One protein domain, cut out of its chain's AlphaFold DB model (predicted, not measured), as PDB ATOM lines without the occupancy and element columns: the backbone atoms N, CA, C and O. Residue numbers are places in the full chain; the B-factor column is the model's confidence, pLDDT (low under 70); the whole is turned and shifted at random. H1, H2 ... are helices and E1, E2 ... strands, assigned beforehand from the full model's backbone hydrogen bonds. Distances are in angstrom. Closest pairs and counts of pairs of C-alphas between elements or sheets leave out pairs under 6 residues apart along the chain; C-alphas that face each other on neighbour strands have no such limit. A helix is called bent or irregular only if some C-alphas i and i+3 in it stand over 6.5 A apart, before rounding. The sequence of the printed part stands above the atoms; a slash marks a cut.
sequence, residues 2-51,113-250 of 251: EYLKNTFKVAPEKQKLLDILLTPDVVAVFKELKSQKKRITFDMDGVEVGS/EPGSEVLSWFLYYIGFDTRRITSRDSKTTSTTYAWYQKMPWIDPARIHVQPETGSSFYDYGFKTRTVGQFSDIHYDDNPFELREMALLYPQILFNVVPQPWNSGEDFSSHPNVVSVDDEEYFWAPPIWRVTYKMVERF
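AT A GLANCE: This is residues 2 to 51 and 113 to 250 of the 251 residues of an uncharacterized protein of Candidatus Woesebacteria bacterium RIFCSPHIGHO2_01_FULL_37_10 (UniProt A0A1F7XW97). A twisted sheet of five parallel strands forms the core and lies between helices in three layers, with H5 and H8 on one face and H6 and H7 on the other. H4 grazes this sheet, and H1, H2 and H3 lie off it, with H1 at one far end and the loop of residues 162 to 173 reaching toward the other. The 188 printed residues hold eight named helices and five named strands, in the order H1 H2 H3 E1 H4 E2 H5 E3 H6 E4 H7 E5 H8; the sheet's order is E3 E2 E1 E4 E5, and the class is mixed, helices and strands. The whole is compact, with a radius of gyration of the C-alphas of 16.2 A and spans of 55 by 38 by 32 A.

IN THESE COORDINATES: The strands are E1, residues 40 to 42, 7.0 A; E2, 130 to 134, 13.6 A; E3, 159 to 161; E4, 185 to 188; and E5, 205 to 208. The helices are H1, residues 2 to 7, from C-alpha 2 at (-20.124, -57.014, 16.453); H2, 12 to 21; H3, 24 to 35, 16.3 A; H4, 116 to 125; H5, 138 to 150, 20.3 A; H6, 174 to 182; H7, 191 to 200; and H8, 238 to 248, 16.1 A, ending with C-alpha 248 at (-15.306, -40.987, 32.981). H5 is irregular: C-alphas 139 and 142 are 7.5 A apart.

HOW THE PARTS SIT: N 187 and O 41 of E4 and E1 are 2.9 A apart, within hydrogen-bond range, as are N 133 and O 42 of E2 and E1, 2.9 A, N 160 and O 132 of E3 and E2, 2.7 A, and N 207 and O 186 of E5 and E4, 2.8 A. E2, H5, E3 and E4, H7, E5 are strand-helix-strand units, parallel neighbour strands with a helix between, and E3, H6, E4 is a split one, with E2 and E1 between its strands; the three crossovers are right-handed. H6 runs along the strands at a height over the sheet of 8.3 A, and H7, on the same face, at 9.7 A. H8 is on the opposite face from H6, its closest C-alphas to E5 being Val 242 and Asn 207, 6.0 A. H3 touches H8 with residues 25 to 29 alone, about perpendicular at 80 degrees; the closest C-alphas are Val 26 and Val 247, 6.1 A. H2 touches H4, closest at C-alphas Leu 18 and Val 118, 6.7 A. Every O i to N i+4 pair is within range in H1, H2, H3, H4, H6 and H7, against 5 of 9 in H5 and 6 of 7 in H8.

THE WHOLE: The C-alphas farthest apart, Glu 2 and Ser 167, are 55.0 A apart. Residues 52 to 112 are not printed, and C-alphas 51 and 113 are 8.4 A apart across the cut. The links E3 to H6 and E5 to H8 are long. The mean pLDDT of the printed part is 88.1; residues 2 to 17, 20 and 165 to 170 are under 70.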
ATOM      1  N   GLU A   2     -19.411 -56.558  17.657       46.69
ATOM      2  CA  GLU A   2     -20.124 -57.014  16.453       46.69
ATOM      3  C   GLU A   2     -21.350 -57.895  16.763       46.69
ATOM      4  O   GLU A   2     -22.408 -57.695  16.183       46.69
ATOM      5  N   TYR A   3     -21.267 -58.774  17.774       42.91
ATOM      6  CA  TYR A   3     -22.420 -59.547  18.265       42.91
ATOM      7  C   TYR A   3     -23.559 -58.662  18.791       42.91
ATOM      8  O   TYR A   3     -24.716 -58.934  18.504       42.91
ATOM      9  N   LEU A   4     -23.242 -57.576  19.506       48.97
ATOM     10  CA  LEU A   4     -24.250 -56.628  19.987       48.97
ATOM     11  C   LEU A   4     -24.888 -55.923  18.783       48.97
ATOM     12  O   LEU A   4     -26.083 -56.069  18.567       48.97
ATOM     13  N   LYS A   5     -24.088 -55.306  17.906       52.50
ATOM     14  CA  LYS A   5     -24.581 -54.634  16.689       52.50
ATOM     15  C   LYS A   5     -25.426 -55.544  15.780       52.50
ATOM     16  O   LYS A   5     -26.436 -55.097  15.256       52.50
ATOM     17  N   ASN A   6     -25.069 -56.825  15.652       48.81
ATOM     18  CA  ASN A   6     -25.805 -57.802  14.838       48.81
ATOM     19  C   ASN A   6     -27.030 -58.413  15.540       48.81
ATOM     20  O   ASN A   6     -27.932 -58.909  14.866       48.81
ATOM     21  N   THR A   7     -27.092 -58.375  16.877       47.31
ATOM     22  CA  THR A   7     -28.288 -58.787  17.640       47.31
ATOM     23  C   THR A   7     -29.363 -57.698  17.637       47.31
ATOM     24  O   THR A   7     -30.549 -57.962  17.828       47.31
ATOM     25  N   PHE A   8     -28.962 -56.463  17.360       53.59
ATOM     26  CA  PHE A   8     -29.794 -55.280  17.458       53.59
ATOM     27  C   PHE A   8     -30.287 -54.827  16.078       53.59
ATOM     28  O   PHE A   8     -29.760 -53.899  15.480       53.59
ATOM     29  N   LYS A   9     -31.356 -55.455  15.563       53.34
ATOM     30  CA  LYS A   9     -32.119 -54.879  14.439       53.34
ATOM     31  C   LYS A   9     -32.961 -53.705  14.945       53.34
ATOM     32  O   LYS A   9     -34.149 -53.859  15.207       53.34
ATOM     33  N   VAL A  10     -32.339 -52.544  15.111       59.56
ATOM     34  CA  VAL A  10     -33.031 -51.290  15.429       59.56
ATOM     35  C   VAL A  10     -33.154 -50.414  14.184       59.56
ATOM     36  O   VAL A  10     -32.405 -50.573  13.220       59.56
ATOM     37  N   ALA A  11     -34.120 -49.491  14.185       59.31
ATOM     38  CA  ALA A  11     -34.235 -48.491  13.124       59.31
ATOM     39  C   ALA A  11     -32.880 -47.768  12.931       59.31
ATOM     40  O   ALA A  11     -32.195 -47.526  13.929       59.31
ATOM     41  N   PRO A  12     -32.479 -47.390  11.701       63.50
ATOM     42  CA  PRO A  12     -31.152 -46.816  11.428       63.50
ATOM     43  C   PRO A  12     -30.777 -45.625  12.324       63.50
ATOM     44  O   PRO A  12     -29.621 -45.448  12.701       63.50
ATOM     45  N   GLU A  13     -31.772 -44.828  12.705       62.03
ATOM     46  CA  GLU A  13     -31.642 -43.675  13.598       62.03
ATOM     47  C   GLU A  13     -31.242 -44.095  15.023       62.03
ATOM     48  O   GLU A  13     -30.345 -43.506  15.626       62.03
ATOM     49  N   LYS A  14     -31.832 -45.188  15.523       64.12
ATOM     50  CA  LYS A  14     -31.490 -45.802  16.812       64.12
ATOM     51  C   LYS A  14     -30.143 -46.521  16.762       64.12
ATOM     52  O   LYS A  14     -29.458 -46.554  17.775       64.12
ATOM     53  N   GLN A  15     -29.732 -47.050  15.605       69.19
ATOM     54  CA  GLN A  15     -28.421 -47.692  15.456       69.19
ATOM     55  C   GLN A  15     -27.277 -46.684  15.605       69.19
ATOM     56  O   GLN A  15     -26.322 -46.967  16.315       69.19
ATOM     57  N   LYS A  16     -27.394 -45.491  15.002       68.50
ATOM     58  CA  LYS A  16     -26.395 -44.418  15.171       68.50
ATOM     59  C   LYS A  16     -26.246 -44.014  16.630       68.50
ATOM     60  O   LYS A  16     -25.138 -43.888  17.130       68.50
ATOM     61  N   LEU A  17     -27.378 -43.847  17.305       67.44
ATOM     62  CA  LEU A  17     -27.440 -43.593  18.735       67.44
ATOM     63  C   LEU A  17     -26.722 -44.723  19.503       67.44
ATOM     64  O   LEU A  17     -25.805 -44.467  20.282       67.44
ATOM     65  N   LEU A  18     -27.090 -45.974  19.254       71.25
ATOM     66  CA  LEU A  18     -26.490 -47.131  19.908       71.25
ATOM     67  C   LEU A  18     -24.973 -47.226  19.669       71.25
ATOM     68  O   LEU A  18     -24.230 -47.556  20.585       71.25
ATOM     69  N   ASP A  19     -24.500 -46.922  18.462       73.12
ATOM     70  CA  ASP A  19     -23.075 -46.935  18.123       73.12
ATOM     71  C   ASP A  19     -22.270 -45.915  18.931       73.12
ATOM     72  O   ASP A  19     -21.114 -46.182  19.255       73.12
ATOM     73  N   ILE A  20     -22.889 -44.783  19.273       69.75
ATOM     74  CA  ILE A  20     -22.290 -43.778  20.148       69.75
ATOM     75  C   ILE A  20     -22.267 -44.297  21.593       69.75
ATOM     76  O   ILE A  20     -21.222 -44.248  22.229       69.75
ATOM     77  N   LEU A  21     -23.375 -44.859  22.095       73.12
ATOM     78  CA  LEU A  21     -23.443 -45.379  23.470       73.12
ATOM     79  C   LEU A  21     -22.521 -46.590  23.696       73.12
ATOM     80  O   LEU A  21     -21.989 -46.778  24.784       73.12
ATOM     81  N   LEU A  22     -22.326 -47.434  22.684       78.56
ATOM     82  CA  LEU A  22     -21.578 -48.688  22.789       78.56
ATOM     83  C   LEU A  22     -20.074 -48.528  22.539       78.56
ATOM     84  O   LEU A  22     -19.458 -49.413  21.941       78.56
ATOM     85  N   THR A  23     -19.443 -47.445  22.992       82.69
ATOM     86  CA  THR A  23     -17.973 -47.410  22.992       82.69
ATOM     87  C   THR A  23     -17.411 -48.527  23.889       82.69
ATOM     88  O   THR A  23     -18.077 -48.962  24.839       82.69
ATOM     89  N   PRO A  24     -16.202 -49.050  23.601       83.88
ATOM     90  CA  PRO A  24     -15.587 -50.096  24.418       83.88
ATOM     91  C   PRO A  24     -15.537 -49.755  25.912       83.88
ATOM     92  O   PRO A  24     -15.847 -50.623  26.729       83.88
ATOM     93  N   ASP A  25     -15.235 -48.499  26.247       85.56
ATOM     94  CA  ASP A  25     -15.094 -48.027  27.627       85.56
ATOM     95  C   ASP A  25     -16.436 -48.009  28.363       85.56
ATOM     96  O   ASP A  25     -16.550 -48.567  29.453       85.56
ATOM     97  N   VAL A  26     -17.497 -47.489  27.730       87.38
ATOM     98  CA  VAL A  26     -18.852 -47.508  28.305       87.38
ATOM     99  C   VAL A  26     -19.289 -48.946  28.585       87.38
ATOM    100  O   VAL A  26     -19.763 -49.269  29.676       87.38
ATOM    101  N   VAL A  27     -19.090 -49.849  27.621       87.19
ATOM    102  CA  VAL A  27     -19.452 -51.262  27.785       87.19
ATOM    103  C   VAL A  27     -18.634 -51.926  28.895       87.19
ATOM    104  O   VAL A  27     -19.180 -52.756  29.627       87.19
ATOM    105  N   ALA A  28     -17.347 -51.599  29.027       89.69
ATOM    106  CA  ALA A  28     -16.489 -52.125  30.083       89.69
ATOM    107  C   ALA A  28     -16.963 -51.667  31.469       89.69
ATOM    108  O   ALA A  28     -17.182 -52.516  32.336       89.69
ATOM    109  N   VAL A  29     -17.230 -50.369  31.644       93.38
ATOM    110  CA  VAL A  29     -17.734 -49.804  32.905       93.38
ATOM    111  C   VAL A  29     -19.064 -50.439  33.299       93.38
ATOM    112  O   VAL A  29     -19.204 -50.925  34.419       93.38
ATOM    113  N   PHE A  30     -20.035 -50.542  32.386       93.06
ATOM    114  CA  PHE A  30     -21.314 -51.180  32.717       93.06
ATOM    115  C   PHE A  30     -21.168 -52.674  33.033       93.06
ATOM    116  O   PHE A  30     -21.839 -53.178  33.933       93.06
ATOM    117  N   LYS A  31     -20.279 -53.405  32.353       90.19
ATOM    118  CA  LYS A  31     -19.999 -54.804  32.717       90.19
ATOM    119  C   LYS A  31     -19.414 -54.926  34.119       90.19
ATOM    120  O   LYS A  31     -19.802 -55.847  34.835       90.19
ATOM    121  N   GLU A  32     -18.527 -54.017  34.502       93.31
ATOM    122  CA  GLU A  32     -17.930 -54.005  35.835       93.31
ATOM    123  C   GLU A  32     -18.955 -53.631  36.911       93.31
ATOM    124  O   GLU A  32     -19.144 -54.360  37.878       93.31
ATOM    125  N   LEU A  33     -19.743 -52.578  36.694       95.12
ATOM    126  CA  LEU A  33     -20.853 -52.224  37.582       95.12
ATOM    127  C   LEU A  33     -21.839 -53.397  37.756       95.12
ATOM    128  O   LEU A  33     -22.299 -53.681  38.864       95.12
ATOM    129  N   LYS A  34     -22.118 -54.142  36.678       93.94
ATOM    130  CA  LYS A  34     -22.937 -55.357  36.743       93.94
ATOM    131  C   LYS A  34     -22.255 -56.472  37.542       93.94
ATOM    132  O   LYS A  34     -22.939 -57.161  38.301       93.94
ATOM    133  N   SER A  35     -20.945 -56.679  37.377       93.75
ATOM    134  CA  SER A  35     -20.171 -57.701  38.106       93.75
ATOM    135  C   SER A  35     -20.244 -57.462  39.622       93.75
ATOM    136  O   SER A  35     -20.448 -58.398  40.399       93.75
ATOM    137  N   GLN A  36     -20.241 -56.187  40.014       95.19
ATOM    138  CA  GLN A  36     -20.428 -55.703  41.381       95.19
ATOM    139  C   GLN A  36     -21.890 -55.732  41.861       95.19
ATOM    140  O   GLN A  36     -22.176 -55.318  42.984       95.19
ATOM    141  N   LYS A  37     -22.825 -56.222  41.034       95.06
ATOM    142  CA  LYS A  37     -24.272 -56.277  41.307       95.06
ATOM    143  C   LYS A  37     -24.888 -54.908  41.622       95.06
ATOM    144  O   LYS A  37     -25.855 -54.831  42.380       95.06
ATOM    145  N   LYS A  38     -24.343 -53.836  41.040       96.50
ATOM    146  CA  LYS A  38     -24.884 -52.482  41.190       96.50
ATOM    147  C   LYS A  38     -26.268 -52.391  40.555       96.50
ATOM    148  O   LYS A  38     -26.511 -52.946  39.481       96.50
ATOM    149  N   ARG A  39     -27.170 -51.673  41.217       96.69
ATOM    150  CA  ARG A  39     -28.542 -51.428  40.763       96.69
ATOM    151  C   ARG A  39     -28.664 -50.008  40.237       96.69
ATOM    152  O   ARG A  39     -28.160 -49.071  40.859       96.69
ATOM    153  N   ILE A  40     -29.353 -49.858  39.110       97.94
ATOM    154  CA  ILE A  40     -29.578 -48.558  38.477       97.94
ATOM    155  C   ILE A  40     -31.060 -48.229  38.567       97.94
ATOM    156  O   ILE A  40     -31.908 -49.048  38.215       97.94
ATOM    157  N   THR A  41     -31.390 -47.033  39.020       98.50
ATOM    158  CA  THR A  41     -32.771 -46.567  39.081       98.50
ATOM    159  C   THR A  41     -32.931 -45.264  38.313       98.50
ATOM    160  O   THR A  41     -31.978 -44.503  38.150       98.50
ATOM    161  N   PHE A  42     -34.141 -45.026  37.825       98.50
ATOM    162  CA  PHE A  42     -34.492 -43.844  37.047       98.50
ATOM    163  C   PHE A  42     -35.709 -43.174  37.675       98.50
ATOM    164  O   PHE A  42     -36.679 -43.864  38.012       98.50
ATOM    165  N   ASP A  43     -35.666 -41.852  37.813       97.56
ATOM    166  CA  ASP A  43     -36.881 -41.050  37.810       97.56
ATOM    167  C   ASP A  43     -37.594 -41.185  36.450       97.56
ATOM    168  O   ASP A  43     -37.092 -41.791  35.495       97.56
ATOM    169  N   MET A  44     -38.814 -40.675  36.378       96.06
ATOM    170  CA  MET A  44     -39.646 -40.711  35.199       96.06
ATOM    171  C   MET A  44     -39.690 -39.378  34.466       96.06
ATOM    172  O   MET A  44     -39.254 -39.315  33.322       96.06
ATOM    173  N   ASP A  45     -40.285 -38.346  35.056       94.25
ATOM    174  CA  ASP A  45     -40.628 -37.113  34.348       94.25
ATOM    175  C   ASP A  45     -39.377 -36.260  34.166       94.25
ATOM    176  O   ASP A  45     -38.769 -35.873  35.138       94.25
ATOM    177  N   GLY A  46     -38.969 -35.974  32.928       94.12
ATOM    178  CA  GLY A  46     -37.683 -35.312  32.674       94.12
ATOM    179  C   GLY A  46     -36.479 -36.266  32.643       94.12
ATOM    180  O   GLY A  46     -35.373 -35.840  32.315       94.12
ATOM    181  N   VAL A  47     -36.680 -37.570  32.867       97.50
ATOM    182  CA  VAL A  47     -35.633 -38.596  32.720       97.50
ATOM    183  C   VAL A  47     -35.980 -39.608  31.634       97.50
ATOM    184  O   VAL A  47     -35.259 -39.720  30.648       97.50
ATOM    185  N   GLU A  48     -37.084 -40.342  31.774       97.06
ATOM    186  CA  GLU A  48     -37.580 -41.283  30.758       97.06
ATOM    187  C   GLU A  48     -38.794 -40.706  30.003       97.06
ATOM    188  O   GLU A  48     -38.932 -40.909  28.797       97.06
ATOM    189  N   VAL A  49     -39.655 -39.951  30.684       96.50
ATOM    190  CA  VAL A  49     -40.893 -39.364  30.167       96.50
ATOM    191  C   VAL A  49     -40.690 -37.890  29.836       96.50
ATOM    192  O   VAL A  49     -40.481 -37.061  30.718       96.50
ATOM    193  N   GLY A  50     -40.852 -37.533  28.565       95.38
ATOM    194  CA  GLY A  50     -40.762 -36.160  28.075       95.38
ATOM    195  C   GLY A  50     -42.027 -35.343  28.341       95.38
ATOM    196  O   GLY A  50     -42.577 -34.739  27.423       95.38
ATOM    197  N   SER A  51     -42.531 -35.329  29.573       94.25
ATOM    198  CA  SER A  51     -43.775 -34.626  29.929       94.25
ATOM    199  C   SER A  51     -43.692 -33.112  29.704       94.25
ATOM    200  O   SER A  51     -44.695 -32.474  29.382       94.25
ATOM    201  N   GLU A 113     -38.144 -39.290  26.547       95.06
ATOM    202  CA  GLU A 113     -37.004 -38.365  26.563       95.06
ATOM    203  C   GLU A 113     -35.883 -38.879  25.632       95.06
ATOM    204  O   GLU A 113     -35.610 -40.089  25.587       95.06
ATOM    205  N   PRO A 114     -35.226 -38.004  24.845       90.94
ATOM    206  CA  PRO A 114     -34.181 -38.425  23.926       90.94
ATOM    207  C   PRO A 114     -33.072 -39.224  24.622       90.94
ATOM    208  O   PRO A 114     -32.501 -38.803  25.624       90.94
ATOM    209  N   GLY A 115     -32.731 -40.379  24.043       90.62
ATOM    210  CA  GLY A 115     -31.681 -41.278  24.536       90.62
ATOM    211  C   GLY A 115     -32.133 -42.280  25.605       90.62
ATOM    212  O   GLY A 115     -31.507 -43.336  25.736       90.62
ATOM    213  N   SER A 116     -33.237 -42.021  26.309       94.69
ATOM    214  CA  SER A 116     -33.682 -42.851  27.438       94.69
ATOM    215  C   SER A 116     -34.122 -44.245  27.000       94.69
ATOM    216  O   SER A 116     -33.735 -45.234  27.620       94.69
ATOM    217  N   GLU A 117     -34.825 -44.349  25.867       92.62
ATOM    218  CA  GLU A 117     -35.227 -45.639  25.289       92.62
ATOM    219  C   GLU A 117     -34.015 -46.549  25.035       92.62
ATOM    220  O   GLU A 117     -33.989 -47.707  25.442       92.62
ATOM    221  N   VAL A 118     -32.990 -46.009  24.373       89.38
ATOM    222  CA  VAL A 118     -31.811 -46.772  23.946       89.38
ATOM    223  C   VAL A 118     -30.937 -47.152  25.142       89.38
ATOM    224  O   VAL A 118     -30.465 -48.287  25.198       89.38
ATOM    225  N   LEU A 119     -30.758 -46.255  26.121       93.00
ATOM    226  CA  LEU A 119     -30.032 -46.570  27.356       93.00
ATOM    227  C   LEU A 119     -30.760 -47.651  28.169       93.00
ATOM    228  O   LEU A 119     -30.154 -48.652  28.549       93.00
ATOM    229  N   SER A 120     -32.067 -47.483  28.388       94.44
ATOM    230  CA  SER A 120     -32.916 -48.448  29.096       94.44
ATOM    231  C   SER A 120     -32.870 -49.828  28.439       94.44
ATOM    232  O   SER A 120     -32.673 -50.844  29.112       94.44
ATOM    233  N   TRP A 121     -32.981 -49.867  27.112       90.38
ATOM    234  CA  TRP A 121     -32.913 -51.100  26.340       90.38
ATOM    235  C   TRP A 121     -31.543 -51.779  26.415       90.38
ATOM    236  O   TRP A 121     -31.465 -52.993  26.613       90.38
ATOM    237  N   PHE A 122     -30.459 -51.004  26.306       89.12
ATOM    238  CA  PHE A 122     -29.098 -51.507  26.469       89.12
ATOM    239  C   PHE A 122     -28.920 -52.177  27.835       89.12
ATOM    240  O   PHE A 122     -28.490 -53.331  27.891       89.12
ATOM    241  N   LEU A 123     -29.313 -51.495  28.916       92.62
ATOM    242  CA  LEU A 123     -29.225 -52.010  30.285       92.62
ATOM    243  C   LEU A 123     -30.045 -53.289  30.475       92.62
ATOM    244  O   LEU A 123     -29.548 -54.255  31.058       92.62
ATOM    245  N   TYR A 124     -31.273 -53.323  29.949       91.56
ATOM    246  CA  TYR A 124     -32.107 -54.524  29.951       91.56
ATOM    247  C   TYR A 124     -31.399 -55.699  29.271       91.56
ATOM    248  O   TYR A 124     -31.280 -56.776  29.854       91.56
ATOM    249  N   TYR A 125     -30.875 -55.483  28.063       85.75
ATOM    250  CA  TYR A 125     -30.271 -56.547  27.270       85.75
ATOM    251  C   TYR A 125     -29.002 -57.114  27.915       85.75
ATOM    252  O   TYR A 125     -28.793 -58.326  27.930       85.75
ATOM    253  N   ILE A 126     -28.158 -56.257  28.499       86.56
ATOM    254  CA  ILE A 126     -26.990 -56.734  29.246       86.56
ATOM    255  C   ILE A 126     -27.365 -57.288  30.625       86.56
ATOM    256  O   ILE A 126     -26.475 -57.736  31.342       86.56
ATOM    257  N   GLY A 127     -28.648 -57.312  30.998       88.75
ATOM    258  CA  GLY A 127     -29.169 -57.936  32.210       88.75
ATOM    259  C   GLY A 127     -28.895 -57.148  33.490       88.75
ATOM    260  O   GLY A 127     -28.590 -57.765  34.510       88.75
ATOM    261  N   PHE A 128     -28.943 -55.814  33.439       92.50
ATOM    262  CA  PHE A 128     -28.906 -54.979  34.643       92.50
ATOM    263  C   PHE A 128     -30.206 -55.066  35.443       92.50
ATOM    264  O   PHE A 128     -31.305 -55.177  34.892       92.50
ATOM    265  N   ASP A 129     -30.086 -54.929  36.761       91.75
ATOM    266  CA  ASP A 129     -31.234 -54.688  37.626       91.75
ATOM    267  C   ASP A 129     -31.621 -53.203  37.569       91.75
ATOM    268  O   ASP A 129     -31.002 -52.368  38.235       91.75
ATOM    269  N   THR A 130     -32.610 -52.884  36.723       96.75
ATOM    270  CA  THR A 130     -33.168 -51.530  36.586       96.75
ATOM    271  C   THR A 130     -34.546 -51.396  37.227       96.75
ATOM    272  O   THR A 130     -35.377 -52.300  37.098       96.75
ATOM    273  N   ARG A 131     -34.807 -50.259  37.886       98.06
ATOM    274  CA  ARG A 131     -36.116 -49.895  38.466       98.06
ATOM    275  C   ARG A 131     -36.478 -48.444  38.165       98.06
ATOM    276  O   ARG A 131     -35.599 -47.634  37.888       98.06
ATOM    277  N   ARG A 132     -37.771 -48.137  38.211       98.12
ATOM    278  CA  ARG A 132     -38.318 -46.793  37.986       98.12
ATOM    279  C   ARG A 132     -38.938 -46.322  39.278       98.12
ATOM    280  O   ARG A 132     -39.675 -47.091  39.885       98.12
ATOM    281  N   ILE A 133     -38.623 -45.116  39.715       97.69
ATOM    282  CA  ILE A 133     -39.107 -44.573  40.982       97.69
ATOM    283  C   ILE A 133     -39.663 -43.194  40.684       97.69
ATOM    284  O   ILE A 133     -38.924 -42.340  40.223       97.69
ATOM    285  N   THR A 134     -40.952 -42.977  40.930       94.31
ATOM    286  CA  THR A 134     -41.602 -41.700  40.633       94.31
ATOM    287  C   THR A 134     -42.458 -41.222  41.791       94.31
ATOM    288  O   THR A 134     -43.174 -42.001  42.425       94.31
ATOM    289  N   SER A 135     -42.429 -39.911  42.017       90.56
ATOM    290  CA  SER A 135     -43.319 -39.229  42.955       90.56
ATOM    291  C   SER A 135     -44.695 -38.916  42.351       90.56
ATOM    292  O   SER A 135     -45.462 -38.195  42.969       90.56
ATOM    293  N   ARG A 136     -45.051 -39.420  41.158       88.88
ATOM    294  CA  ARG A 136     -46.401 -39.238  40.586       88.88
ATOM    295  C   ARG A 136     -47.506 -39.655  41.553       88.88
ATOM    296  O   ARG A 136     -47.340 -40.599  42.315       88.88
ATOM    297  N   ASP A 137     -48.654 -38.978  41.498       85.19
ATOM    298  CA  ASP A 137     -49.856 -39.330  42.277       85.19
ATOM    299  C   ASP A 137     -50.247 -40.800  42.025       85.19
ATOM    300  O   ASP A 137     -50.282 -41.251  40.873       85.19
ATOM    301  N   SER A 138     -50.574 -41.535  43.093       87.88
ATOM    302  CA  SER A 138     -51.014 -42.934  43.046       87.88
ATOM    303  C   SER A 138     -52.192 -43.157  42.088       87.88
ATOM    304  O   SER A 138     -52.281 -44.204  41.441       87.88
ATOM    305  N   LYS A 139     -53.052 -42.148  41.897       88.19
ATOM    306  CA  LYS A 139     -54.177 -42.175  40.946       88.19
ATOM    307  C   LYS A 139     -53.738 -42.277  39.487       88.19
ATOM    308  O   LYS A 139     -54.523 -42.700  38.644       88.19
ATOM    309  N   THR A 140     -52.489 -41.932  39.185       89.88
ATOM    310  CA  THR A 140     -51.911 -42.016  37.837       89.88
ATOM    311  C   THR A 140     -51.193 -43.342  37.576       89.88
ATOM    312  O   THR A 140     -50.578 -43.501  36.523       89.88
ATOM    313  N   THR A 141     -51.251 -44.314  38.496       91.62
ATOM    314  CA  THR A 141     -50.536 -45.600  38.371       91.62
ATOM    315  C   THR A 141     -50.897 -46.349  37.084       91.62
ATOM    316  O   THR A 141     -50.011 -46.783  36.349       91.62
ATOM    317  N   SER A 142     -52.188 -46.461  36.759       92.56
ATOM    318  CA  SER A 142     -52.649 -47.121  35.528       92.56
ATOM    319  C   SER A 142     -52.153 -46.397  34.274       92.56
ATOM    320  O   SER A 142     -51.619 -47.034  33.365       92.56
ATOM    321  N   THR A 143     -52.261 -45.067  34.249       93.88
ATOM    322  CA  THR A 143     -51.750 -44.199  33.178       93.88
ATOM    323  C   THR A 143     -50.234 -44.336  33.021       93.88
ATOM    324  O   THR A 143     -49.719 -44.417  31.906       93.88
ATOM    325  N   THR A 144     -49.510 -44.437  34.133       94.50
ATOM    326  CA  THR A 144     -48.063 -44.650  34.173       94.50
ATOM    327  C   THR A 144     -47.684 -45.993  33.549       94.50
ATOM    328  O   THR A 144     -46.838 -46.035  32.657       94.50
ATOM    329  N   TYR A 145     -48.356 -47.085  33.919       94.94
ATOM    330  CA  TYR A 145     -48.117 -48.400  33.309       94.94
ATOM    331  C   TYR A 145     -48.505 -48.453  31.829       94.94
ATOM    332  O   TYR A 145     -47.815 -49.093  31.032       94.94
ATOM    333  N   ALA A 146     -49.578 -47.762  31.443       95.38
ATOM    334  CA  ALA A 146     -49.981 -47.640  30.047       95.38
ATOM    335  C   ALA A 146     -48.931 -46.883  29.218       95.38
ATOM    336  O   ALA A 146     -48.634 -47.280  28.093       95.38
ATOM    337  N   TRP A 147     -48.316 -45.835  29.773       96.44
ATOM    338  CA  TRP A 147     -47.249 -45.107  29.089       96.44
ATOM    339  C   TRP A 147     -46.011 -45.984  28.846       96.44
ATOM    340  O   TRP A 147     -45.449 -45.963  27.747       96.44
ATOM    341  N   TYR A 148     -45.633 -46.827  29.813       96.19
ATOM    342  CA  TYR A 148     -44.493 -47.742  29.674       96.19
ATOM    343  C   TYR A 148     -44.662 -48.831  28.616       96.19
ATOM    344  O   TYR A 148     -43.676 -49.466  28.250       96.19
ATOM    345  N   GLN A 149     -45.848 -48.992  28.021       94.75
ATOM    346  CA  GLN A 149     -46.009 -49.830  26.827       94.75
ATOM    347  C   GLN A 149     -45.135 -49.353  25.649       94.75
ATOM    348  O   GLN A 149     -44.843 -50.133  24.748       94.75
ATOM    349  N   LYS A 150     -44.658 -48.096  25.670       94.00
ATOM    350  CA  LYS A 150     -43.666 -47.573  24.715       94.00
ATOM    351  C   LYS A 150     -42.262 -48.184  24.894       94.00
ATOM    352  O   LYS A 150     -41.472 -48.145  23.958       94.00
ATOM    353  N   MET A 151     -41.957 -48.756  26.062       94.50
ATOM    354  CA  MET A 151     -40.695 -49.432  26.398       94.50
ATOM    355  C   MET A 151     -40.983 -50.832  26.978       94.50
ATOM    356  O   MET A 151     -40.793 -51.071  28.173       94.50
ATOM    357  N   PRO A 152     -41.450 -51.783  26.147       92.69
ATOM    358  CA  PRO A 152     -42.099 -53.021  26.597       92.69
ATOM    359  C   PRO A 152     -41.184 -54.020  27.324       92.69
ATOM    360  O   PRO A 152     -41.662 -55.014  27.861       92.69
ATOM    361  N   TRP A 153     -39.870 -53.789  27.345       94.00
ATOM    362  CA  TRP A 153     -38.917 -54.586  28.129       94.00
ATOM    363  C   TRP A 153     -38.876 -54.197  29.616       94.00
ATOM    364  O   TRP A 153     -38.220 -54.874  30.408       94.00
ATOM    365  N   ILE A 154     -39.541 -53.106  30.006       95.88
ATOM    366  CA  ILE A 154     -39.641 -52.677  31.399       95.88
ATOM    367  C   ILE A 154     -40.754 -53.471  32.083       95.88
ATOM    368  O   ILE A 154     -41.927 -53.348  31.745       95.88
ATOM    369  N   ASP A 155     -40.370 -54.272  33.075       93.81
ATOM    370  CA  ASP A 155     -41.299 -55.022  33.917       93.81
ATOM    371  C   ASP A 155     -42.087 -54.066  34.837       93.81
ATOM    372  O   ASP A 155     -41.464 -53.367  35.648       93.81
ATOM    373  N   PRO A 156     -43.434 -54.041  34.773       93.00
ATOM    374  CA  PRO A 156     -44.255 -53.222  35.659       93.00
ATOM    375  C   PRO A 156     -44.002 -53.462  37.151       93.00
ATOM    376  O   PRO A 156     -44.116 -52.528  37.939       93.00
ATOM    377  N   ALA A 157     -43.588 -54.671  37.551       94.25
ATOM    378  CA  ALA A 157     -43.251 -54.977  38.944       94.25
ATOM    379  C   ALA A 157     -42.000 -54.232  39.451       94.25
ATOM    380  O   ALA A 157     -41.707 -54.246  40.647       94.25
ATOM    381  N   ARG A 158     -41.247 -53.587  38.552       95.56
ATOM    382  CA  ARG A 158     -40.056 -52.779  38.851       95.56
ATOM    383  C   ARG A 158     -40.320 -51.275  38.781       95.56
ATOM    384  O   ARG A 158     -39.370 -50.489  38.798       95.56
ATOM    385  N   ILE A 159     -41.585 -50.880  38.665       97.31
ATOM    386  CA  ILE A 159     -42.020 -49.489  38.672       97.31
ATOM    387  C   ILE A 159     -42.620 -49.191  40.046       97.31
ATOM    388  O   ILE A 159     -43.594 -49.806  40.472       97.31
ATOM    389  N   HIS A 160     -42.028 -48.226  40.734       96.50
ATOM    390  CA  HIS A 160     -42.422 -47.763  42.050       96.50
ATOM    391  C   HIS A 160     -43.096 -46.399  41.899       96.50
ATOM    392  O   HIS A 160     -42.428 -45.378  41.741       96.50
ATOM    393  N   VAL A 161     -44.428 -46.400  41.924       94.12
ATOM    394  CA  VAL A 161     -45.253 -45.190  42.028       94.12
ATOM    395  C   VAL A 161     -45.594 -44.983  43.499       94.12
ATOM    396  O   VAL A 161     -45.814 -45.969  44.212       94.12
ATOM    397  N   GLN A 162     -45.621 -43.732  43.967       90.06
ATOM    398  CA  GLN A 162     -45.948 -43.462  45.365       90.06
ATOM    399  C   GLN A 162     -47.326 -44.056  45.725       90.06
ATOM    400  O   GLN A 162     -48.263 -43.979  44.920       90.06
ATOM    401  N   PRO A 163     -47.478 -44.673  46.908       85.81
ATOM    402  CA  PRO A 163     -48.754 -45.229  47.334       85.81
ATOM    403  C   PRO A 163     -49.731 -44.120  47.737       85.81
ATOM    404  O   PRO A 163     -49.341 -42.999  48.052       85.81
ATOM    405  N   GLU A 164     -51.021 -44.447  47.783       80.62
ATOM    406  CA  GLU A 164     -52.012 -43.560  48.388       80.62
ATOM    407  C   GLU A 164     -51.778 -43.471  49.903       80.62
ATOM    408  O   GLU A 164     -51.851 -44.473  50.617       80.62
ATOM    409  N   THR A 165     -51.501 -42.268  50.406       68.56
ATOM    410  CA  THR A 165     -51.300 -42.014  51.836       68.56
ATOM    411  C   THR A 165     -52.474 -41.250  52.429       68.56
ATOM    412  O   THR A 165     -52.424 -40.034  52.568       68.56
ATOM    413  N   GLY A 166     -53.531 -41.962  52.829       67.38
ATOM    414  CA  GLY A 166     -54.619 -41.416  53.655       67.38
ATOM    415  C   GLY A 166     -55.067 -39.993  53.275       67.38
ATOM    416  O   GLY A 166     -55.627 -39.778  52.206       67.38
ATOM    417  N   SER A 167     -54.850 -39.021  54.170       55.69
ATOM    418  CA  SER A 167     -55.290 -37.625  54.005       55.69
ATOM    419  C   SER A 167     -54.315 -36.704  53.258       55.69
ATOM    420  O   SER A 167     -54.696 -35.568  52.963       55.69
ATOM    421  N   SER A 168     -53.084 -37.134  52.957       57.34
ATOM    422  CA  SER A 168     -52.115 -36.320  52.214       57.34
ATOM    423  C   SER A 168     -52.080 -36.720  50.743       57.34
ATOM    424  O   SER A 168     -52.027 -37.894  50.393       57.34
ATOM    425  N   PHE A 169     -52.085 -35.712  49.869       60.38
ATOM    426  CA  PHE A 169     -52.011 -35.906  48.418       60.38
ATOM    427  C   PHE A 169     -50.651 -36.478  47.967       60.38
ATOM    428  O   PHE A 169     -50.566 -37.033  46.880       60.38
ATOM    429  N   TYR A 170     -49.605 -36.338  48.793       69.75
ATOM    430  CA  TYR A 170     -48.225 -36.744  48.510       69.75
ATOM    431  C   TYR A 170     -47.547 -37.327  49.755       69.75
ATOM    432  O   TYR A 170     -47.731 -36.812  50.864       69.75
ATOM    433  N   ASP A 171     -46.709 -38.344  49.547       81.00
ATOM    434  CA  ASP A 171     -45.709 -38.804  50.511       81.00
ATOM    435  C   ASP A 171     -44.348 -38.239  50.108       81.00
ATOM    436  O   ASP A 171     -43.607 -38.845  49.335       81.00
ATOM    437  N   TYR A 172     -44.006 -37.071  50.655       78.81
ATOM    438  CA  TYR A 172     -42.754 -36.375  50.341       78.81
ATOM    439  C   TYR A 172     -41.490 -37.213  50.594       78.81
ATOM    440  O   TYR A 172     -40.451 -36.933  50.015       78.81
ATOM    441  N   GLY A 173     -41.556 -38.253  51.433       88.00
ATOM    442  CA  GLY A 173     -40.409 -39.120  51.704       88.00
ATOM    443  C   GLY A 173     -40.373 -40.399  50.865       88.00
ATOM    444  O   GLY A 173     -39.418 -41.167  50.997       88.00
ATOM    445  N   PHE A 174     -41.394 -40.683  50.049       92.44
ATOM    446  CA  PHE A 174     -41.492 -41.938  49.301       92.44
ATOM    447  C   PHE A 174     -40.284 -42.155  48.390       92.44
ATOM    448  O   PHE A 174     -39.629 -43.199  48.480       92.44
ATOM    449  N   LYS A 175     -39.976 -41.173  47.536       94.44
ATOM    450  CA  LYS A 175     -38.901 -41.285  46.548       94.44
ATOM    451  C   LYS A 175     -37.548 -41.418  47.231       94.44
ATOM    452  O   LYS A 175     -36.868 -42.409  46.983       94.44
ATOM    453  N   THR A 176     -37.240 -40.551  48.198       95.06
ATOM    454  CA  THR A 176     -36.026 -40.627  49.029       95.06
ATOM    455  C   THR A 176     -35.822 -42.022  49.629       95.06
ATOM    456  O   THR A 176     -34.783 -42.648  49.411       95.06
ATOM    457  N   ARG A 177     -36.831 -42.577  50.320       95.31
ATOM    458  CA  ARG A 177     -36.729 -43.917  50.934       95.31
ATOM    459  C   ARG A 177     -36.563 -45.026  49.891       95.31
ATOM    460  O   ARG A 177     -35.766 -45.942  50.087       95.31
ATOM    461  N   THR A 178     -37.303 -44.946  48.790       97.12
ATOM    462  CA  THR A 178     -37.290 -45.964  47.730       97.12
ATOM    463  C   THR A 178     -35.958 -45.953  46.979       97.12
ATOM    464  O   THR A 178     -35.370 -47.009  46.745       97.12
ATOM    465  N   VAL A 179     -35.417 -44.769  46.680       97.88
ATOM    466  CA  VAL A 179     -34.087 -44.603  46.088       97.88
ATOM    467  C   VAL A 179     -33.023 -45.193  47.010       97.88
ATOM    468  O   VAL A 179     -32.238 -46.021  46.545       97.88
ATOM    469  N   GLY A 180     -33.060 -44.872  48.308       97.50
ATOM    470  CA  GLY A 180     -32.148 -45.429  49.312       97.50
ATOM    471  C   GLY A 180     -32.177 -46.961  49.406       97.50
ATOM    472  O   GLY A 180     -31.148 -47.596  49.638       97.50
ATOM    473  N   GLN A 181     -33.341 -47.578  49.188       97.00
ATOM    474  CA  GLN A 181     -33.499 -49.034  49.228       97.00
ATOM    475  C   GLN A 181     -32.969 -49.728  47.966       97.00
ATOM    476  O   GLN A 181     -32.414 -50.831  48.047       97.00
ATOM    477  N   PHE A 182     -33.166 -49.120  46.797       97.44
ATOM    478  CA  PHE A 182     -33.057 -49.817  45.515       97.44
ATOM    479  C   PHE A 182     -31.912 -49.370  44.614       97.44
ATOM    480  O   PHE A 182     -31.661 -50.051  43.617       97.44
ATOM    481  N   SER A 183     -31.222 -48.283  44.946       98.19
ATOM    482  CA  SER A 183     -30.260 -47.658  44.038       98.19
ATOM    483  C   SER A 183     -28.838 -47.806  44.551       98.19
ATOM    484  O   SER A 183     -28.563 -47.626  45.734       98.19
ATOM    485  N   ASP A 184     -27.933 -48.114  43.635       98.12
ATOM    486  CA  ASP A 184     -26.513 -47.794  43.767       98.12
ATOM    487  C   ASP A 184     -26.155 -46.614  42.852       98.12
ATOM    488  O   ASP A 184     -25.232 -45.853  43.135       98.12
ATOM    489  N   ILE A 185     -26.914 -46.460  41.764       98.19
ATOM    490  CA  ILE A 185     -26.859 -45.349  40.821       98.19
ATOM    491  C   ILE A 185     -28.297 -44.892  40.553       98.19
ATOM    492  O   ILE A 185     -29.146 -45.736  40.257       98.19
ATOM    493  N   HIS A 186     -28.580 -43.595  40.638       98.44
ATOM    494  CA  HIS A 186     -29.909 -43.027  40.387       98.44
ATOM    495  C   HIS A 186     -29.837 -41.890  39.366       98.44
ATOM    496  O   HIS A 186     -28.960 -41.041  39.474       98.44
ATOM    497  N   TYR A 187     -30.738 -41.876  38.386       98.56
ATOM    498  CA  TYR A 187     -30.896 -40.787  37.420       98.56
ATOM    499  C   TYR A 187     -32.134 -39.965  37.768       98.56
ATOM    500  O   TYR A 187     -33.212 -40.543  37.872       98.56
ATOM    501  N   ASP A 188     -31.987 -38.652  37.903       97.88
ATOM    502  CA  ASP A 188     -33.062 -37.729  38.287       97.88
ATOM    503  C   ASP A 188     -32.798 -36.350  37.669       97.88
ATOM    504  O   ASP A 188     -31.648 -36.001  37.402       97.88
ATOM    505  N   ASP A 189     -33.834 -35.562  37.429       95.81
ATOM    506  CA  ASP A 189     -33.741 -34.196  36.920       95.81
ATOM    507  C   ASP A 189     -34.049 -33.143  37.999       95.81
ATOM    508  O   ASP A 189     -33.711 -31.972  37.813       95.81
ATOM    509  N   ASN A 190     -34.675 -33.526  39.117       94.56
ATOM    510  CA  ASN A 190     -35.098 -32.592  40.153       94.56
ATOM    511  C   ASN A 190     -33.920 -32.209  41.070       94.56
ATOM    512  O   ASN A 190     -33.513 -33.009  41.920       94.56
ATOM    513  N   PRO A 191     -33.392 -30.972  40.981       91.19
ATOM    514  CA  PRO A 191     -32.188 -30.603  41.715       91.19
ATOM    515  C   PRO A 191     -32.409 -30.544  43.232       91.19
ATOM    516  O   PRO A 191     -31.474 -30.777  43.997       91.19
ATOM    517  N   PHE A 192     -33.633 -30.270  43.690       91.12
ATOM    518  CA  PHE A 192     -33.937 -30.137  45.116       91.12
ATOM    519  C   PHE A 192     -33.937 -31.495  45.822       91.12
ATOM    520  O   PHE A 192     -33.237 -31.667  46.821       91.12
ATOM    521  N   GLU A 193     -34.668 -32.471  45.274       91.06
ATOM    522  CA  GLU A 193     -34.711 -33.838  45.811       91.06
ATOM    523  C   GLU A 193     -33.333 -34.505  45.715       91.06
ATOM    524  O   GLU A 193     -32.893 -35.166  46.655       91.06
ATOM    525  N   LEU A 194     -32.607 -34.276  44.617       93.12
ATOM    526  CA  LEU A 194     -31.251 -34.786  44.435       93.12
ATOM    527  C   LEU A 194     -30.281 -34.319  45.521       93.12
ATOM    528  O   LEU A 194     -29.530 -35.138  46.048       93.12
ATOM    529  N   ARG A 195     -30.293 -33.028  45.889       94.06
ATOM    530  CA  ARG A 195     -29.435 -32.503  46.968       94.06
ATOM    531  C   ARG A 195     -29.734 -33.183  48.301       94.06
ATOM    532  O   ARG A 195     -28.804 -33.564  49.009       94.06
ATOM    533  N   GLU A 196     -31.013 -33.358  48.627       94.44
ATOM    534  CA  GLU A 196     -31.437 -34.049  49.845       94.44
ATOM    535  C   GLU A 196     -30.976 -35.513  49.841       94.44
ATOM    536  O   GLU A 196     -30.308 -35.965  50.775       94.44
ATOM    537  N   MET A 197     -31.262 -36.249  48.764       96.31
ATOM    538  CA  MET A 197     -30.889 -37.657  48.635       96.31
ATOM    539  C   MET A 197     -29.369 -37.860  48.637       96.31
ATOM    540  O   MET A 197     -28.887 -38.807  49.260       96.31
ATOM    541  N   ALA A 198     -28.604 -36.966  48.005       96.56
ATOM    542  CA  ALA A 198     -27.146 -37.035  47.969       96.56
ATOM    543  C   ALA A 198     -26.514 -36.891  49.358       96.56
ATOM    544  O   ALA A 198     -25.528 -37.572  49.644       96.56
ATOM    545  N   LEU A 199     -27.091 -36.052  50.227       96.06
ATOM    546  CA  LEU A 199     -26.654 -35.903  51.620       96.06
ATOM    547  C   LEU A 199     -27.004 -37.130  52.469       96.06
ATOM    548  O   LEU A 199     -26.206 -37.549  53.305       96.06
ATOM    549  N   LEU A 200     -28.193 -37.702  52.263       97.00
ATOM    550  CA  LEU A 200     -28.675 -38.850  53.035       97.00
ATOM    551  C   LEU A 200     -28.005 -40.168  52.631       97.00
ATOM    552  O   LEU A 200     -27.829 -41.052  53.471       97.00
ATOM    553  N   TYR A 201     -27.627 -40.304  51.359       97.81
ATOM    554  CA  TYR A 201     -27.096 -41.538  50.788       97.81
ATOM    555  C   TYR A 201     -25.769 -41.300  50.053       97.81
ATOM    556  O   TYR A 201     -25.707 -41.438  48.827       97.81
ATOM    557  N   PRO A 202     -24.672 -40.993  50.775       97.00
ATOM    558  CA  PRO A 202     -23.367 -40.706  50.170       97.00
ATOM    559  C   PRO A 202     -22.784 -41.880  49.363       97.00
ATOM    560  O   PRO A 202     -21.874 -41.692  48.561       97.00
ATOM    561  N   GLN A 203     -23.294 -43.098  49.566       96.69
ATOM    562  CA  GLN A 203     -22.905 -44.302  48.831       96.69
ATOM    563  C   GLN A 203     -23.577 -44.454  47.457       96.69
ATOM    564  O   GLN A 203     -23.161 -45.315  46.681       96.69
ATOM    565  N   ILE A 204     -24.636 -43.686  47.174       98.38
ATOM    566  CA  ILE A 204     -25.365 -43.731  45.902       98.38
ATOM    567  C   ILE A 204     -24.778 -42.677  44.971       98.38
ATOM    568  O   ILE A 204     -24.603 -41.528  45.376       98.38
ATOM    569  N   LEU A 205     -24.499 -43.065  43.728       98.12
ATOM    570  CA  LEU A 205     -24.102 -42.139  42.675       98.12
ATOM    571  C   LEU A 205     -25.351 -41.546  42.016       98.12
ATOM    572  O   LEU A 205     -26.149 -42.267  41.418       98.12
ATOM    573  N   PHE A 206     -25.516 -40.238  42.105       98.31
ATOM    574  CA  PHE A 206     -26.651 -39.526  41.534       98.31
ATOM    575  C   PHE A 206     -26.253 -38.859  40.222       98.31
ATOM    576  O   PHE A 206     -25.323 -38.066  40.191       98.31
ATOM    577  N   ASN A 207     -26.958 -39.170  39.143       97.50
ATOM    578  CA  ASN A 207     -26.755 -38.604  37.818       97.50
ATOM    579  C   ASN A 207     -27.863 -37.586  37.537       97.50
ATOM    580  O   ASN A 207     -29.022 -37.967  37.362       97.50
ATOM    581  N   VAL A 208     -27.498 -36.308  37.473       97.19
ATOM    582  CA  VAL A 208     -28.425 -35.220  37.152       97.19
ATOM    583  C   VAL A 208     -28.681 -35.209  35.650       97.19
ATOM    584  O   VAL A 208     -27.779 -34.923  34.862       97.19
ATOM    585  N   VAL A 209     -29.902 -35.539  35.237       96.62
ATOM    586  CA  VAL A 209     -30.303 -35.490  33.830       96.62
ATOM    587  C   VAL A 209     -30.566 -34.034  33.440       96.62
ATOM    588  O   VAL A 209     -31.444 -33.405  34.031       96.62
ATOM    589  N   PRO A 210     -29.844 -33.477  32.448       94.56
ATOM    590  CA  PRO A 210     -29.993 -32.074  32.078       94.56
ATOM    591  C   PRO A 210     -31.397 -31.749  31.567       94.56
ATOM    592  O   PRO A 210     -31.896 -32.365  30.621       94.56
ATOM    593  N   GLN A 211     -32.009 -30.736  32.166       94.12
ATOM    594  CA  GLN A 211     -33.316 -30.196  31.816       94.12
ATOM    595  C   GLN A 211     -33.291 -28.664  31.918       94.12
ATOM    596  O   GLN A 211     -32.464 -28.105  32.637       94.12
ATOM    597  N   PRO A 212     -34.198 -27.937  31.235       93.56
ATOM    598  CA  PRO A 212     -34.174 -26.472  31.245       93.56
ATOM    599  C   PRO A 212     -34.215 -25.839  32.647       93.56
ATOM    600  O   PRO A 212     -33.676 -24.754  32.834       93.56
ATOM    601  N   TRP A 213     -34.822 -26.515  33.627       93.62
ATOM    602  CA  TRP A 213     -35.003 -26.022  34.998       93.62
ATOM    603  C   TRP A 213     -33.850 -26.328  35.950       93.62
ATOM    604  O   TRP A 213     -33.871 -25.834  37.075       93.62
ATOM    605  N   ASN A 214     -32.898 -27.170  35.546       93.38
ATOM    606  CA  ASN A 214     -31.725 -27.507  36.355       93.38
ATOM    607  C   ASN A 214     -30.405 -27.046  35.709       93.38
ATOM    608  O   ASN A 214     -29.331 -27.325  36.239       93.38
ATOM    609  N   SER A 215     -30.484 -26.316  34.591       89.44
ATOM    610  CA  SER A 215     -29.329 -25.668  33.963       89.44
ATOM    611  C   SER A 215     -28.699 -24.662  34.935       89.44
ATOM    612  O   SER A 215     -29.381 -23.806  35.501       89.44
ATOM    613  N   GLY A 216     -27.384 -24.784  35.136       85.25
ATOM    614  CA  GLY A 216     -26.605 -23.921  36.029       85.25
ATOM    615  C   GLY A 216     -26.646 -24.293  37.516       85.25
ATOM    616  O   GLY A 216     -26.077 -23.569  38.331       85.25
ATOM    617  N   GLU A 217     -27.288 -25.403  37.891       90.75
ATOM    618  CA  GLU A 217     -27.259 -25.900  39.270       90.75
ATOM    619  C   GLU A 217     -25.860 -26.404  39.660       90.75
ATOM    620  O   GLU A 217     -25.303 -27.304  39.032       90.75
ATOM    621  N   ASP A 218     -25.300 -25.856  40.745       90.31
ATOM    622  CA  ASP A 218     -23.980 -26.251  41.244       90.31
ATOM    623  C   ASP A 218     -24.073 -27.422  42.236       90.31
ATOM    624  O   ASP A 218     -24.640 -27.288  43.325       90.31
ATOM    625  N   PHE A 219     -23.483 -28.562  41.878       92.81
ATOM    626  CA  PHE A 219     -23.376 -29.756  42.724       92.81
ATOM    627  C   PHE A 219     -21.949 -30.018  43.232       92.81
ATOM    628  O   PHE A 219     -21.677 -31.097  43.755       92.81
ATOM    629  N   SER A 220     -21.038 -29.047  43.131       89.81
ATOM    630  CA  SER A 220     -19.623 -29.182  43.512       89.81
ATOM    631  C   SER A 220     -19.400 -29.635  44.961       89.81
ATOM    632  O   SER A 220     -18.420 -30.321  45.253       89.81
ATOM    633  N   SER A 221     -20.327 -29.322  45.872       92.06
ATOM    634  CA  SER A 221     -20.293 -29.766  47.271       92.06
ATOM    635  C   SER A 221     -20.743 -31.217  47.493       92.06
ATOM    636  O   SER A 221     -20.659 -31.707  48.619       92.06
ATOM    637  N   HIS A 222     -21.230 -31.912  46.461       95.56
ATOM    638  CA  HIS A 222     -21.764 -33.272  46.544       95.56
ATOM    639  C   HIS A 222     -20.916 -34.234  45.692       95.56
ATOM    640  O   HIS A 222     -21.184 -34.419  44.504       95.56
ATOM    641  N   PRO A 223     -19.893 -34.898  46.268       94.88
ATOM    642  CA  PRO A 223     -18.949 -35.714  45.494       94.88
ATOM    643  C   PRO A 223     -19.605 -36.924  44.813       94.88
ATOM    644  O   PRO A 223     -19.117 -37.415  43.795       94.88
ATOM    645  N   ASN A 224     -20.729 -37.400  45.347       97.31
ATOM    646  CA  ASN A 224     -21.524 -38.492  44.798       97.31
ATOM    647  C   ASN A 224     -22.582 -38.030  43.781       97.31
ATOM    648  O   ASN A 224     -23.419 -38.836  43.383       97.31
ATOM    649  N   VAL A 225     -22.547 -36.771  43.338       97.50
ATOM    650  CA  VAL A 225     -23.395 -36.260  42.255       97.50
ATOM    651  C   VAL A 225     -22.559 -36.053  40.996       97.50
ATOM    652  O   VAL A 225     -21.465 -35.493  41.041       97.50
ATOM    653  N   VAL A 226     -23.074 -36.528  39.868       95.38
ATOM    654  CA  VAL A 226     -22.569 -36.321  38.513       95.38
ATOM    655  C   VAL A 226     -23.543 -35.376  37.820       95.38
ATOM    656  O   VAL A 226     -24.691 -35.736  37.573       95.38
ATOM    657  N   SER A 227     -23.078 -34.179  37.494       94.06
ATOM    658  CA  SER A 227     -23.758 -33.245  36.602       94.06
ATOM    659  C   SER A 227     -22.842 -32.923  35.422       94.06
ATOM    660  O   SER A 227     -21.643 -33.211  35.458       94.06
ATOM    661  N   VAL A 228     -23.425 -32.366  34.367       89.94
ATOM    662  CA  VAL A 228     -22.711 -31.889  33.180       89.94
ATOM    663  C   VAL A 228     -23.069 -30.434  32.945       89.94
ATOM    664  O   VAL A 228     -24.217 -30.041  33.158       89.94
ATOM    665  N   ASP A 229     -22.095 -29.660  32.483       82.69
ATOM    666  CA  ASP A 229     -22.342 -28.302  32.014       82.69
ATOM    667  C   ASP A 229     -23.030 -28.337  30.640       82.69
ATOM    668  O   ASP A 229     -22.895 -29.300  29.879       82.69
ATOM    669  N   ASP A 230     -23.751 -27.272  30.282       73.19
ATOM    670  CA  ASP A 230     -24.559 -27.228  29.050       73.19
ATOM    671  C   ASP A 230     -23.739 -27.400  27.756       73.19
ATOM    672  O   ASP A 230     -24.265 -27.864  26.735       73.19
ATOM    673  N   GLU A 231     -22.450 -27.055  27.796       77.19
ATOM    674  CA  GLU A 231     -21.509 -27.197  26.679       77.19
ATOM    675  C   GLU A 231     -20.929 -28.618  26.566       77.19
ATOM    676  O   GLU A 231     -20.487 -29.038  25.490       77.19
ATOM    677  N   GLU A 232     -20.955 -29.393  27.651       79.25
ATOM    678  CA  GLU A 232     -20.344 -30.715  27.706       79.25
ATOM    679  C   GLU A 232     -21.247 -31.760  27.035       79.25
ATOM    680  O   GLU A 232     -22.430 -31.912  27.344       79.25
ATOM    681  N   TYR A 233     -20.690 -32.484  26.057       78.94
ATOM    682  CA  TYR A 233     -21.425 -33.447  25.227       78.94
ATOM    683  C   TYR A 233     -22.716 -32.877  24.617       78.94
ATOM    684  O   TYR A 233     -23.708 -33.594  24.478       78.94
ATOM    685  N   PHE A 234     -22.725 -31.602  24.211       80.12
ATOM    686  CA  PHE A 234     -23.921 -30.944  23.667       80.12
ATOM    687  C   PHE A 234     -24.562 -31.698  22.479       80.12
ATOM    688  O   PHE A 234     -25.764 -31.594  22.233       80.12
ATOM    689  N   TRP A 235     -23.763 -32.483  21.752       81.31
ATOM    690  CA  TRP A 235     -24.185 -33.330  20.636       81.31
ATOM    691  C   TRP A 235     -24.983 -34.574  21.070       81.31
ATOM    692  O   TRP A 235     -25.640 -35.196  20.234       81.31
ATOM    693  N   ALA A 236     -24.926 -34.956  22.348       85.44
ATOM    694  CA  ALA A 236     -25.584 -36.137  22.891       85.44
ATOM    695  C   ALA A 236     -26.956 -35.801  23.512       85.44
ATOM    696  O   ALA A 236     -27.157 -34.694  24.029       85.44
ATOM    697  N   PRO A 237     -27.898 -36.763  23.518       90.25
ATOM    698  CA  PRO A 237     -29.130 -36.666  24.295       90.25
ATOM    699  C   PRO A 237     -28.867 -36.450  25.797       90.25
ATOM    700  O   PRO A 237     -27.863 -36.962  26.295       90.25
ATOM    701  N   PRO A 238     -29.759 -35.765  26.544       91.00
ATOM    702  CA  PRO A 238     -29.490 -35.323  27.917       91.00
ATOM    703  C   PRO A 238     -29.003 -36.427  28.861       91.00
ATOM    704  O   PRO A 238     -27.930 -36.310  29.450       91.00
ATOM    705  N   ILE A 239     -29.736 -37.542  28.939       94.12
ATOM    706  CA  ILE A 239     -29.386 -38.653  29.831       94.12
ATOM    707  C   ILE A 239     -28.032 -39.282  29.480       94.12
ATOM    708  O   ILE A 239     -27.338 -39.795  30.350       94.12
ATOM    709  N   TRP A 240     -27.596 -39.192  28.222       92.12
ATOM    710  CA  TRP A 240     -26.299 -39.722  27.806       92.12
ATOM    711  C   TRP A 240     -25.145 -38.828  28.185       92.12
ATOM    712  O   TRP A 240     -24.079 -39.350  28.482       92.12
ATOM    713  N   ARG A 241     -25.347 -37.507  28.197       91.81
ATOM    714  CA  ARG A 241     -24.313 -36.563  28.636       91.81
ATOM    715  C   ARG A 241     -23.846 -36.934  30.038       91.81
ATOM    716  O   ARG A 241     -22.664 -37.177  30.259       91.81
ATOM    717  N   VAL A 242     -24.805 -37.102  30.949       93.88
ATOM    718  CA  VAL A 242     -24.506 -37.503  32.323       93.88
ATOM    719  C   VAL A 242     -24.020 -38.955  32.418       93.88
ATOM    720  O   VAL A 242     -23.129 -39.238  33.211       93.88
ATOM    721  N   THR A 243     -24.490 -39.878  31.565       94.00
ATOM    722  CA  THR A 243     -23.926 -41.241  31.500       94.00
ATOM    723  C   THR A 243     -22.458 -41.259  31.056       94.00
ATOM    724  O   THR A 243     -21.678 -42.013  31.631       94.00
ATOM    725  N   TYR A 244     -22.044 -40.452  30.073       91.62
ATOM    726  CA  TYR A 244     -20.631 -40.362  29.681       91.62
ATOM    727  C   TYR A 244     -19.789 -39.793  30.811       91.62
ATOM    728  O   TYR A 244     -18.788 -40.401  31.182       91.62
ATOM    729  N   LYS A 245     -20.255 -38.706  31.433       92.44
ATOM    730  CA  LYS A 245     -19.572 -38.111  32.581       92.44
ATOM    731  C   LYS A 245     -19.442 -39.082  33.752       92.44
ATOM    732  O   LYS A 245     -18.422 -39.117  34.434       92.44
ATOM    733  N   MET A 246     -20.468 -39.902  33.973       94.06
ATOM    734  CA  MET A 246     -20.444 -40.987  34.946       94.06
ATOM    735  C   MET A 246     -19.363 -42.009  34.580       94.06
ATOM    736  O   MET A 246     -18.573 -42.368  35.442       94.06
ATOM    737  N   VAL A 247     -19.306 -42.458  33.322       91.94
ATOM    738  CA  VAL A 247     -18.306 -43.422  32.828       91.94
ATOM    739  C   VAL A 247     -16.880 -42.899  32.999       91.94
ATOM    740  O   VAL A 247     -16.036 -43.661  33.458       91.94
ATOM    741  N   GLU A 248     -16.620 -41.613  32.744       90.75
ATOM    742  CA  GLU A 248     -15.306 -40.987  32.981       90.75
ATOM    743  C   GLU A 248     -14.830 -41.094  34.437       90.75
ATOM    744  O   GLU A 248     -13.632 -41.079  34.689       90.75
ATOM    745  N   ARG A 249     -15.735 -41.244  35.415       89.00
ATOM    746  CA  ARG A 249     -15.342 -41.460  36.819       89.00
ATOM    747  C   ARG A 249     -14.820 -42.869  37.105       89.00
ATOM    748  O   ARG A 249     -14.285 -43.099  38.187       89.00
ATOM    749  N   PHE A 250     -15.025 -43.809  36.186       85.25
ATOM    750  CA  PHE A 250     -14.655 -45.219  36.336       85.25
ATOM    751  C   PHE A 250     -13.515 -45.654  35.406       85.25
ATOM    752  O   PHE A 250     -13.100 -46.811  35.493       85.25
TER     753      PHE A 250